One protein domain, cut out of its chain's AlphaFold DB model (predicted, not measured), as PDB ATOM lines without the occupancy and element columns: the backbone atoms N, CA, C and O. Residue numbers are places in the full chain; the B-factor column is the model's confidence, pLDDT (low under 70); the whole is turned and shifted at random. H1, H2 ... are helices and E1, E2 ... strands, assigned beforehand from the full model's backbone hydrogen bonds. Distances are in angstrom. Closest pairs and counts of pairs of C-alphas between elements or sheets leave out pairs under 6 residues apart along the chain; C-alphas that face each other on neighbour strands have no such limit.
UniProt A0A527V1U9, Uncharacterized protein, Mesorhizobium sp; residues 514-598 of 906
ATOM      1  N   ASN A 514     181.205 216.884 192.490       79.94
ATOM      2  CA  ASN A 514     181.993 217.416 191.376       79.94
ATOM      3  C   ASN A 514     183.516 217.256 191.601       79.94
ATOM      4  O   ASN A 514     184.218 216.912 190.654       79.94
ATOM      5  N   ASP A 515     184.033 217.432 192.826       79.38
ATOM      6  CA  ASP A 515     185.441 217.132 193.180       79.38
ATOM      7  C   ASP A 515     185.771 215.644 193.013       79.38
ATOM      8  O   ASP A 515     186.850 215.272 192.550       79.38
ATOM      9  N   LEU A 516     184.828 214.768 193.360       78.62
ATOM     10  CA  LEU A 516     185.028 213.328 193.301       78.62
ATOM     11  C   LEU A 516     185.197 212.797 191.871       78.62
ATOM     12  O   LEU A 516     185.975 211.862 191.670       78.62
ATOM     13  N   VAL A 517     184.465 213.371 190.910       70.56
ATOM     14  CA  VAL A 517     184.366 212.882 189.522       70.56
ATOM     15  C   VAL A 517     185.382 213.550 188.570       70.56
ATOM     16  O   VAL A 517     185.620 213.038 187.479       70.56
ATOM     17  N   GLY A 518     186.073 214.616 188.991       63.44
ATOM     18  CA  GLY A 518     187.184 215.226 188.237       63.44
ATOM     19  C   GLY A 518     186.770 216.229 187.142       63.44
ATOM     20  O   GLY A 518     185.660 216.749 187.158       63.44
ATOM     21  N   ASP A 519     187.690 216.530 186.206       48.94
ATOM     22  CA  ASP A 519     187.696 217.682 185.262       48.94
ATOM     23  C   ASP A 519     186.481 217.838 184.310       48.94
ATOM     24  O   ASP A 519     186.404 218.818 183.562       48.94
ATOM     25  N   GLU A 520     185.478 216.956 184.361       51.59
ATOM     26  CA  GLU A 520     184.166 217.171 183.730       51.59
ATOM     27  C   GLU A 520     183.336 218.177 184.548       51.59
ATOM     28  O   GLU A 520     182.316 217.846 185.159       51.59
ATOM     29  N   ARG A 521     183.794 219.437 184.590       47.69
ATOM     30  CA  ARG A 521     183.122 220.532 185.305       47.69
ATOM     31  C   ARG A 521     181.613 220.539 185.020       47.69
ATOM     32  O   ARG A 521     181.186 220.735 183.884       47.69
ATOM     33  N   GLY A 522     180.809 220.404 186.078       54.56
ATOM     34  CA  GLY A 522     179.353 220.555 186.020       54.56
ATOM     35  C   GLY A 522     178.585 219.307 185.581       54.56
ATOM     36  O   GLY A 522     177.490 219.450 185.024       54.56
ATOM     37  N   ARG A 523     179.140 218.108 185.814       61.97
ATOM     38  CA  ARG A 523     178.425 216.834 185.645       61.97
ATOM     39  C   ARG A 523     177.284 216.653 186.648       61.97
ATOM     40  O   ARG A 523     176.292 216.030 186.292       61.97
ATOM     41  N   VAL A 524     177.409 217.215 187.853       63.75
ATOM     42  CA  VAL A 524     176.320 217.289 188.837       63.75
ATOM     43  C   VAL A 524     175.898 218.747 188.994       63.75
ATOM     44  O   VAL A 524     176.697 219.589 189.419       63.75
ATOM     45  N   ARG A 525     174.656 219.064 188.617       63.12
ATOM     46  CA  ARG A 525     174.098 220.424 188.594       63.12
ATOM     47  C   ARG A 525     172.971 220.586 189.610       63.12
ATOM     48  O   ARG A 525     172.086 219.740 189.716       63.12
ATOM     49  N   HIS A 526     172.953 221.738 190.286       61.97
ATOM     50  CA  HIS A 526     171.792 222.173 191.063       61.97
ATOM     51  C   HIS A 526     170.555 222.266 190.156       61.97
ATOM     52  O   HIS A 526     170.605 222.926 189.118       61.97
ATOM     53  N   GLY A 527     169.458 221.610 190.543       66.06
ATOM     54  CA  GLY A 527     168.224 221.503 189.763       66.06
ATOM     55  C   GLY A 527     168.068 220.151 189.052       66.06
ATOM     56  O   GLY A 527     167.471 219.250 189.631       66.06
ATOM     57  N   PRO A 528     168.568 219.973 187.814       58.81
ATOM     58  CA  PRO A 528     168.200 218.835 186.966       58.81
ATOM     59  C   PRO A 528     168.698 217.475 187.467       58.81
ATOM     60  O   PRO A 528     168.119 216.458 187.094       58.81
ATOM     61  N   ASP A 529     169.743 217.454 188.299       67.50
ATOM     62  CA  ASP A 529     170.246 216.227 188.925       67.50
ATOM     63  C   ASP A 529     169.754 216.071 190.369       67.50
ATOM     64  O   ASP A 529     170.100 215.094 191.027       67.50
ATOM     65  N   MET A 530     168.949 217.009 190.876       78.25
ATOM     66  CA  MET A 530     168.321 216.881 192.187       78.25
ATOM     67  C   MET A 530     167.140 215.924 192.124       78.25
ATOM     68  O   MET A 530     166.518 215.703 191.082       78.25
ATOM     69  N   ALA A 531     166.832 215.350 193.271       80.31
ATOM     70  CA  ALA A 531     165.730 214.432 193.437       80.31
ATOM     71  C   ALA A 531     165.020 214.746 194.752       80.31
ATOM     72  O   ALA A 531     165.657 215.199 195.700       80.31
ATOM     73  N   GLU A 532     163.716 214.490 194.828       84.56
ATOM     74  CA  GLU A 532     163.036 214.465 196.119       84.56
ATOM     75  C   GLU A 532     163.312 213.110 196.779       84.56
ATOM     76  O   GLU A 532     162.975 212.070 196.201       84.56
ATOM     77  N   PRO A 533     163.976 213.087 197.946       87.50
ATOM     78  CA  PRO A 533     164.212 211.843 198.652       87.50
ATOM     79  C   PRO A 533     162.897 211.290 199.228       87.50
ATOM     80  O   PRO A 533     162.040 212.063 199.654       87.50
ATOM     81  N   PRO A 534     162.729 209.958 199.295       91.44
ATOM     82  CA  PRO A 534     161.570 209.333 199.917       91.44
ATOM     83  C   PRO A 534     161.427 209.762 201.378       91.44
ATOM     84  O   PRO A 534     162.408 209.762 202.127       91.44
ATOM     85  N   GLN A 535     160.196 210.063 201.802       92.44
ATOM     86  CA  GLN A 535     159.925 210.532 203.163       92.44
ATOM     87  C   GLN A 535     160.373 209.523 204.230       92.44
ATOM     88  O   GLN A 535     160.931 209.924 205.250       92.44
ATOM     89  N   ASP A 536     160.192 208.227 203.977       93.19
ATOM     90  CA  ASP A 536     160.620 207.158 204.888       93.19
ATOM     91  C   ASP A 536     162.144 207.132 205.067       93.19
ATOM     92  O   ASP A 536     162.635 206.915 206.171       93.19
ATOM     93  N   LEU A 537     162.900 207.389 203.992       94.31
ATOM     94  CA  LEU A 537     164.360 207.446 204.044       94.31
ATOM     95  C   LEU A 537     164.838 208.674 204.825       94.31
ATOM     96  O   LEU A 537     165.725 208.557 205.664       94.31
ATOM     97  N   ILE A 538     164.233 209.838 204.591       93.75
ATOM     98  CA  ILE A 538     164.557 211.055 205.346       93.75
ATOM     99  C   ILE A 538     164.201 210.910 206.824       93.75
ATOM    100  O   ILE A 538     164.975 211.331 207.677       93.75
ATOM    101  N   SER A 539     163.074 210.272 207.135       94.00
ATOM    102  CA  SER A 539     162.632 210.057 208.518       94.00
ATOM    103  C   SER A 539     163.531 209.076 209.284       94.00
ATOM    104  O   SER A 539     163.577 209.132 210.509       94.00
ATOM    105  N   ALA A 540     164.263 208.206 208.579       94.62
ATOM    106  CA  ALA A 540     165.238 207.288 209.169       94.62
ATOM    107  C   ALA A 540     166.594 207.953 209.501       94.62
ATOM    108  O   ALA A 540     167.429 207.350 210.179       94.62
ATOM    109  N   LEU A 541     166.838 209.177 209.019       93.12
ATOM    110  CA  LEU A 541     168.035 209.960 209.328       93.12
ATOM    111  C   LEU A 541     167.837 210.779 210.609       93.12
ATOM    112  O   LEU A 541     166.778 211.361 210.833       93.12
ATOM    113  N   LYS A 542     168.881 210.882 211.440       89.88
ATOM    114  CA  LYS A 542     168.869 211.753 212.630       89.88
ATOM    115  C   LYS A 542     169.134 213.209 212.264       89.88
ATOM    116  O   LYS A 542     168.717 214.099 212.999       89.88
ATOM    117  N   PHE A 543     169.815 213.455 211.144       90.00
ATOM    118  CA  PHE A 543     170.122 214.787 210.629       90.00
ATOM    119  C   PHE A 543     169.542 214.962 209.214       90.00
ATOM    120  O   PHE A 543     170.298 215.121 208.254       90.00
ATOM    121  N   PRO A 544     168.204 214.967 209.056       89.44
ATOM    122  CA  PRO A 544     167.556 215.009 207.741       89.44
ATOM    123  C   PRO A 544     167.911 216.263 206.926       89.44
ATOM    124  O   PRO A 544     167.988 216.210 205.704       89.44
ATOM    125  N   LEU A 545     168.188 217.384 207.600       86.06
ATOM    126  CA  LEU A 545     168.595 218.653 206.976       86.06
ATOM    127  C   LEU A 545     170.060 218.648 206.500       86.06
ATOM    128  O   LEU A 545     170.493 219.567 205.810       86.06
ATOM    129  N   GLN A 546     170.823 217.617 206.869       89.00
ATOM    130  CA  GLN A 546     172.203 217.369 206.448       89.00
ATOM    131  C   GLN A 546     172.282 216.203 205.458       89.00
ATOM    132  O   GLN A 546     173.260 215.454 205.424       89.00
ATOM    133  N   ALA A 547     171.228 216.050 204.659       91.69
ATOM    134  CA  ALA A 547     171.146 215.087 203.583       91.69
ATOM    135  C   ALA A 547     170.745 215.777 202.279       91.69
ATOM    136  O   ALA A 547     170.057 216.798 202.270       91.69
ATOM    137  N   PHE A 548     171.212 215.234 201.162       91.50
ATOM    138  CA  PHE A 548     170.958 215.794 199.851       91.50
ATOM    139  C   PHE A 548     170.892 214.716 198.775       91.50
ATOM    140  O   PHE A 548     171.735 213.821 198.710       91.50
ATOM    141  N   ALA A 549     169.866 214.799 197.938       91.00
ATOM    142  CA  ALA A 549     169.463 213.744 197.027       91.00
ATOM    143  C   ALA A 549     169.826 214.055 195.569       91.00
ATOM    144  O   ALA A 549     169.574 215.149 195.063       91.00
ATOM    145  N   PHE A 550     170.372 213.048 194.890       85.31
ATOM    146  CA  PHE A 550     170.874 213.110 193.526       85.31
ATOM    147  C   PHE A 550     170.284 212.007 192.643       85.31
ATOM    148  O   PHE A 550     170.156 210.852 193.054       85.31
ATOM    149  N   HIS A 551     170.064 212.337 191.374       80.38
ATOM    150  CA  HIS A 551     170.053 211.392 190.263       80.38
ATOM    151  C   HIS A 551     171.454 211.356 189.638       80.38
ATOM    152  O   HIS A 551     171.758 212.099 188.705       80.38
ATOM    153  N   ALA A 552     172.337 210.502 190.150       69.44
ATOM    154  CA  ALA A 552     173.680 210.359 189.603       69.44
ATOM    155  C   ALA A 552     173.617 209.699 188.213       69.44
ATOM    156  O   ALA A 552     173.223 208.538 188.066       69.44
ATOM    157  N   ARG A 553     174.010 210.440 187.169       64.81
ATOM    158  CA  ARG A 553     174.131 209.907 185.805       64.81
ATOM    159  C   ARG A 553     175.411 209.081 185.678       64.81
ATOM    160  O   ARG A 553     176.511 209.628 185.543       64.81
ATOM    161  N   THR A 554     175.260 207.762 185.700       63.22
ATOM    162  CA  THR A 554     176.342 206.834 185.352       63.22
ATOM    163  C   THR A 554     176.308 206.484 183.862       63.22
ATOM    164  O   THR A 554     175.316 206.754 183.183       63.22
ATOM    165  N   ALA A 555     177.381 205.877 183.344       56.25
ATOM    166  CA  ALA A 555     177.454 205.447 181.944       56.25
ATOM    167  C   ALA A 555     176.436 204.339 181.595       56.25
ATOM    168  O   ALA A 555     176.095 204.180 180.425       56.25
ATOM    169  N   ALA A 556     175.941 203.591 182.591       58.19
ATOM    170  CA  ALA A 556     175.053 202.444 182.389       58.19
ATOM    171  C   ALA A 556     173.586 202.710 182.785       58.19
ATOM    172  O   ALA A 556     172.677 202.280 182.076       58.19
ATOM    173  N   LYS A 557     173.327 203.403 183.908       65.19
ATOM    174  CA  LYS A 557     171.965 203.676 184.421       65.19
ATOM    175  C   LYS A 557     171.949 204.846 185.424       65.19
ATOM    176  O   LYS A 557     172.899 204.982 186.194       65.19
ATOM    177  N   PRO A 558     170.898 205.684 185.490       70.50
ATOM    178  CA  PRO A 558     170.758 206.645 186.586       70.50
ATOM    179  C   PRO A 558     170.677 205.924 187.942       70.50
ATOM    180  O   PRO A 558     169.871 205.006 188.107       70.50
ATOM    181  N   VAL A 559     171.502 206.350 188.899       78.44
ATOM    182  CA  VAL A 559     171.501 205.869 190.290       78.44
ATOM    183  C   VAL A 559     170.873 206.941 191.174       78.44
ATOM    184  O   VAL A 559     171.266 208.105 191.115       78.44
ATOM    185  N   ARG A 560     169.887 206.561 191.988       88.25
ATOM    186  CA  ARG A 560     169.269 207.445 192.983       88.25
ATOM    187  C   ARG A 560     170.074 207.377 194.275       88.25
ATOM    188  O   ARG A 560     170.111 206.336 194.929       88.25
ATOM    189  N   LEU A 561     170.745 208.471 194.611       90.19
ATOM    190  CA  LEU A 561     171.698 208.546 195.712       90.19
ATOM    191  C   LEU A 561     171.283 209.645 196.685       90.19
ATOM    192  O   LEU A 561     171.136 210.798 196.294       90.19
ATOM    193  N   LEU A 562     171.161 209.306 197.960       93.25
ATOM    194  CA  LEU A 562     171.084 210.249 199.060       93.25
ATOM    195  C   LEU A 562     172.464 210.359 199.711       93.25
ATOM    196  O   LEU A 562     172.955 209.419 200.335       93.25
ATOM    197  N   LEU A 563     173.097 211.515 199.571       93.50
ATOM    198  CA  LEU A 563     174.310 211.837 200.301       93.50
ATOM    199  C   LEU A 563     173.945 212.408 201.669       93.50
ATOM    200  O   LEU A 563     173.031 213.220 201.755       93.50
ATOM    201  N   THR A 564     174.664 212.043 202.723       94.56
ATOM    202  CA  THR A 564     174.412 212.563 204.076       94.56
ATOM    203  C   THR A 564     175.706 212.900 204.824       94.56
ATOM    204  O   THR A 564     176.791 212.421 204.472       94.56
ATOM    205  N   ALA A 565     175.620 213.771 205.829       91.81
ATOM    206  CA  ALA A 565     176.719 214.099 206.735       91.81
ATOM    207  C   ALA A 565     176.897 213.090 207.882       91.81
ATOM    208  O   ALA A 565     178.002 212.950 208.421       91.81
ATOM    209  N   GLU A 566     175.840 212.354 208.233       92.25
ATOM    210  CA  GLU A 566     175.908 211.274 209.218       92.25
ATOM    211  C   GLU A 566     176.222 209.920 208.581       92.25
ATOM    212  O   GLU A 566     175.935 209.673 207.414       92.25
ATOM    213  N   THR A 567     176.834 209.029 209.352       92.62
ATOM    214  CA  THR A 567     177.067 207.648 208.937       92.62
ATOM    215  C   THR A 567     175.727 206.908 208.914       92.62
ATOM    216  O   THR A 567     175.084 206.827 209.964       92.62
ATOM    217  N   PRO A 568     175.291 206.362 207.763       93.88
ATOM    218  CA  PRO A 568     173.996 205.700 207.663       93.88
ATOM    219  C   PRO A 568     173.840 204.548 208.658       93.88
ATOM    220  O   PRO A 568     174.744 203.728 208.829       93.88
ATOM    221  N   THR A 569     172.677 204.469 209.300       94.62
ATOM    222  CA  THR A 569     172.285 203.335 210.146       94.62
ATOM    223  C   THR A 569     171.702 202.203 209.297       94.62
ATOM    224  O   THR A 569     171.296 202.421 208.154       94.62
ATOM    225  N   LEU A 570     171.583 200.996 209.865       93.81
ATOM    226  CA  LEU A 570     170.870 199.891 209.204       93.81
ATOM    227  C   LEU A 570     169.427 200.281 208.826       93.81
ATOM    228  O   LEU A 570     168.956 199.930 207.750       93.81
ATOM    229  N   GLU A 571     168.744 201.052 209.673       94.81
ATOM    230  CA  GLU A 571     167.391 201.547 209.402       94.81
ATOM    231  C   GLU A 571     167.339 202.433 208.149       94.81
ATOM    232  O   GLU A 571     166.495 202.214 207.277       94.81
ATOM    233  N   ALA A 572     168.282 203.374 208.012       95.06
ATOM    234  CA  ALA A 572     168.390 204.226 206.832       95.06
ATOM    235  C   ALA A 572     168.727 203.418 205.568       95.06
ATOM    236  O   ALA A 572     168.158 203.675 204.507       95.06
ATOM    237  N   LEU A 573     169.599 202.407 205.673       94.81
ATOM    238  CA  LEU A 573     169.921 201.514 204.553       94.81
ATOM    239  C   LEU A 573     168.692 200.720 204.084       94.81
ATOM    240  O   LEU A 573     168.419 200.668 202.886       94.81
ATOM    241  N   LEU A 574     167.912 200.160 205.014       94.31
ATOM    242  CA  LEU A 574     166.679 199.431 204.696       94.31
ATOM    243  C   LEU A 574     165.601 200.354 204.105       94.31
ATOM    244  O   LEU A 574     164.889 199.961 203.181       94.31
ATOM    245  N   ALA A 575     165.473 201.586 204.607       94.50
ATOM    246  CA  ALA A 575     164.546 202.575 204.054       94.50
ATOM    247  C   ALA A 575     164.932 203.005 202.627       94.50
ATOM    248  O   ALA A 575     164.058 203.157 201.765       94.50
ATOM    249  N   ALA A 576     166.236 203.146 202.363       93.19
ATOM    250  CA  ALA A 576     166.760 203.439 201.034       93.19
ATOM    251  C   ALA A 576     166.469 202.284 200.068       93.19
ATOM    252  O   ALA A 576     165.896 202.506 198.998       93.19
ATOM    253  N   ASP A 577     166.753 201.047 200.483       92.19
ATOM    254  CA  ASP A 577     166.518 199.857 199.666       92.19
ATOM    255  C   ASP A 577     165.039 199.691 199.287       92.19
ATOM    256  O   ASP A 577     164.728 199.544 198.102       92.19
ATOM    257  N   ARG A 578     164.108 199.831 200.245       93.31
ATOM    258  CA  ARG A 578     162.654 199.774 199.976       93.31
ATOM    259  C   ARG A 578     162.196 200.768 198.908       93.31
ATOM    260  O   ARG A 578     161.239 200.492 198.188       93.31
ATOM    261  N   SER A 579     162.888 201.898 198.788       90.00
ATOM    262  CA  SER A 579     162.509 202.991 197.893       90.00
ATOM    263  C   SER A 579     163.284 203.023 196.568       90.00
ATOM    264  O   SER A 579     163.040 203.915 195.757       90.00
ATOM    265  N   ASP A 580     164.200 202.077 196.323       89.25
ATOM    266  CA  ASP A 580     165.153 202.104 195.192       89.25
ATOM    267  C   ASP A 580     166.137 203.277 195.249       89.25
ATOM    268  O   ASP A 580     166.372 203.970 194.260       89.25
ATOM    269  N   TRP A 581     166.694 203.503 196.439       91.19
ATOM    270  CA  TRP A 581     167.726 204.496 196.714       91.19
ATOM    271  C   TRP A 581     168.945 203.861 197.366       91.19
ATOM    272  O   TRP A 581     168.873 202.803 197.988       91.19
ATOM    273  N   GLN A 582     170.065 204.562 197.269       91.12
ATOM    274  CA  GLN A 582     171.250 204.308 198.076       91.12
ATOM    275  C   GLN A 582     171.504 205.500 198.984       91.12
ATOM    276  O   GLN A 582     171.263 206.636 198.586       91.12
ATOM    277  N   VAL A 583     172.000 205.250 200.191       93.56
ATOM    278  CA  VAL A 583     172.374 206.294 201.146       93.56
ATOM    279  C   VAL A 583     173.843 206.132 201.516       93.56
ATOM    280  O   VAL A 583     174.280 205.037 201.864       93.56
ATOM    281  N   VAL A 584     174.623 207.204 201.389       93.00
ATOM    282  CA  VAL A 584     176.079 207.167 201.587       93.00
ATOM    283  C   VAL A 584     176.543 208.445 202.281       93.00
ATOM    284  O   VAL A 584     176.073 209.542 201.974       93.00
ATOM    285  N   ARG A 585     177.488 208.320 203.216       93.12
ATOM    286  CA  ARG A 585     178.106 209.483 203.862       93.12
ATOM    287  C   ARG A 585     179.078 210.180 202.912       93.12
ATOM    288  O   ARG A 585     179.830 209.509 202.212       93.12
ATOM    289  N   TYR A 586     179.149 211.513 202.929       90.44
ATOM    290  CA  TYR A 586     180.051 212.259 202.031       90.44
ATOM    291  C   TYR A 586     181.547 211.945 202.202       90.44
ATOM    292  O   TYR A 586     182.332 212.200 201.288       90.44
ATOM    293  N   THR A 587     181.957 211.405 203.350       88.81
ATOM    294  CA  THR A 587     183.344 210.991 203.598       88.81
ATOM    295  C   THR A 587     183.688 209.635 202.976       88.81
ATOM    296  O   THR A 587     184.873 209.358 202.782       88.81
ATOM    297  N   ASP A 588     182.691 208.835 202.569       86.94
ATOM    298  CA  ASP A 588     182.870 207.515 201.949       86.94
ATOM    299  C   ASP A 588     183.239 207.639 200.462       86.94
ATOM    300  O   ASP A 588     182.499 207.245 199.553       86.94
ATOM    301  N   ARG A 589     184.399 208.245 200.193       83.44
ATOM    302  CA  ARG A 589     184.851 208.548 198.827       83.44
ATOM    303  C   ARG A 589     184.966 207.297 197.959       83.44
ATOM    304  O   ARG A 589     184.725 207.390 196.758       83.44
ATOM    305  N   ASP A 590     185.307 206.149 198.539       80.56
ATOM    306  CA  ASP A 590     185.466 204.893 197.802       80.56
ATOM    307  C   ASP A 590     184.115 204.332 197.349       80.56
ATOM    308  O   ASP A 590     183.965 203.936 196.192       80.56
ATOM    309  N   THR A 591     183.094 204.333 198.211       84.12
ATOM    310  CA  THR A 591     181.736 203.947 197.792       84.12
ATOM    311  C   THR A 591     181.176 204.942 196.786       84.12
ATOM    312  O   THR A 591     180.658 204.533 195.749       84.12
ATOM    313  N   LEU A 592     181.346 206.243 197.024       83.12
ATOM    314  CA  LEU A 592     180.859 207.273 196.112       83.12
ATOM    315  C   LEU A 592     181.529 207.202 194.732       83.12
ATOM    316  O   LEU A 592     180.841 207.361 193.728       83.12
ATOM    317  N   ARG A 593     182.839 206.916 194.651       79.06
ATOM    318  CA  ARG A 593     183.549 206.730 193.370       79.06
ATOM    319  C   ARG A 593     183.016 205.531 192.618       79.06
ATOM    320  O   ARG A 593     182.652 205.668 191.455       79.06
ATOM    321  N   ARG A 594     182.900 204.390 193.301       77.81
ATOM    322  CA  ARG A 594     182.336 203.166 192.729       77.81
ATOM    323  C   ARG A 594     180.947 203.444 192.135       77.81
ATOM    324  O   ARG A 594     180.697 203.086 190.984       77.81
ATOM    325  N   LEU A 595     180.083 204.145 192.873       79.44
ATOM    326  CA  LEU A 595     178.734 204.508 192.425       79.44
ATOM    327  C   LEU A 595     178.727 205.508 191.263       79.44
ATOM    328  O   LEU A 595     177.989 205.319 190.298       79.44
ATOM    329  N   ALA A 596     179.541 206.561 191.330       75.19
ATOM    330  CA  ALA A 596     179.551 207.634 190.339       75.19
ATOM    331  C   ALA A 596     180.239 207.241 189.017       75.19
ATOM    332  O   ALA A 596     179.818 207.686 187.946       75.19
ATOM    333  N   LEU A 597     181.287 206.413 189.084       70.75
ATOM    334  CA  LEU A 597     182.135 206.035 187.948       70.75
ATOM    335  C   LEU A 597     181.796 204.657 187.355       70.75
ATOM    336  O   LEU A 597     182.336 204.307 186.310       70.75
ATOM    337  N   SER A 598     180.896 203.884 187.978       65.88
ATOM    338  CA  SER A 598     180.560 202.507 187.566       65.88
ATOM    339  C   SER A 598     181.777 201.577 187.457       65.88
ATOM    340  O   SER A 598     181.788 200.665 186.634       65.88
TER     341      SER A 598
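What this domain is: This is residues 514 to 598 of the 906 residues of an uncharacterized protein of Mesorhizobium sp (UniProt A0A527V1U9). A twisted hairpin of two long strands, E1 and E2, with short E3 beside E2, makes a small sheet sandwiched between helices H3 and H4 on its opposite faces. Short H2 packs on H3, and short H1 packs on H4 far from H2, with a long loop, residues 518 to 534, joining H1 to H2. The printed part has 85 residues, with four named helices and three named strands that follow along the chain as H1 H2 E1 E2 H3 E3 H4; the sheet, in the order E1 E2 E3, is mixed, and the class is mixed, helices and strands. It is compact, with a radius of gyration of the C-alphas of 12.3 A, and elongated, spanning 34 by 23 by 22 A.

Where its parts are: H1 is residues 514 to 517, beginning at C-alpha 514 (181.993, 217.416, 191.376), and H2 is 535 to 539. E1, 547 to 553, and E2, 558 to 564, each measure 18.8 A. H3, 570 to 578, measures 12.4 A. E3 is 582 to 585. H4, 589 to 597, measures 11.5 A and ends at C-alpha 597 (182.135, 206.035, 187.948).

How they stand to each other: E1 and E2 form an antiparallel hairpin, with N 550 and O 561 2.8 A apart, within hydrogen-bond range. E2 and E3 are parallel, with N 562 and O 582 2.7 A apart; E2, H3 and E3 form a strand-helix-strand unit, two parallel neighbours with a helix between, its crossover right-handed. H4 runs along E2 at 8 degrees on the local plane, at a height over the sheet of 8.1 A. H2 only grazes the sheet and touches H3, closest at C-alphas 537 and 575, 4.9 A. H1 touches H4, closest at C-alphas 516 and 593, 6.8 A. Every O i to N i+4 pair is within range in H2, H3 and H4; H1 is too short for one.

The domain as a whole: The farthest C-alphas, of Asp 519 and Glu 571, are 35.4 A apart. The printed part has no cut, and the link from H1 to H2 is long. Confidence is under 70 at residues 518 to 529, 552 to 557 and 598.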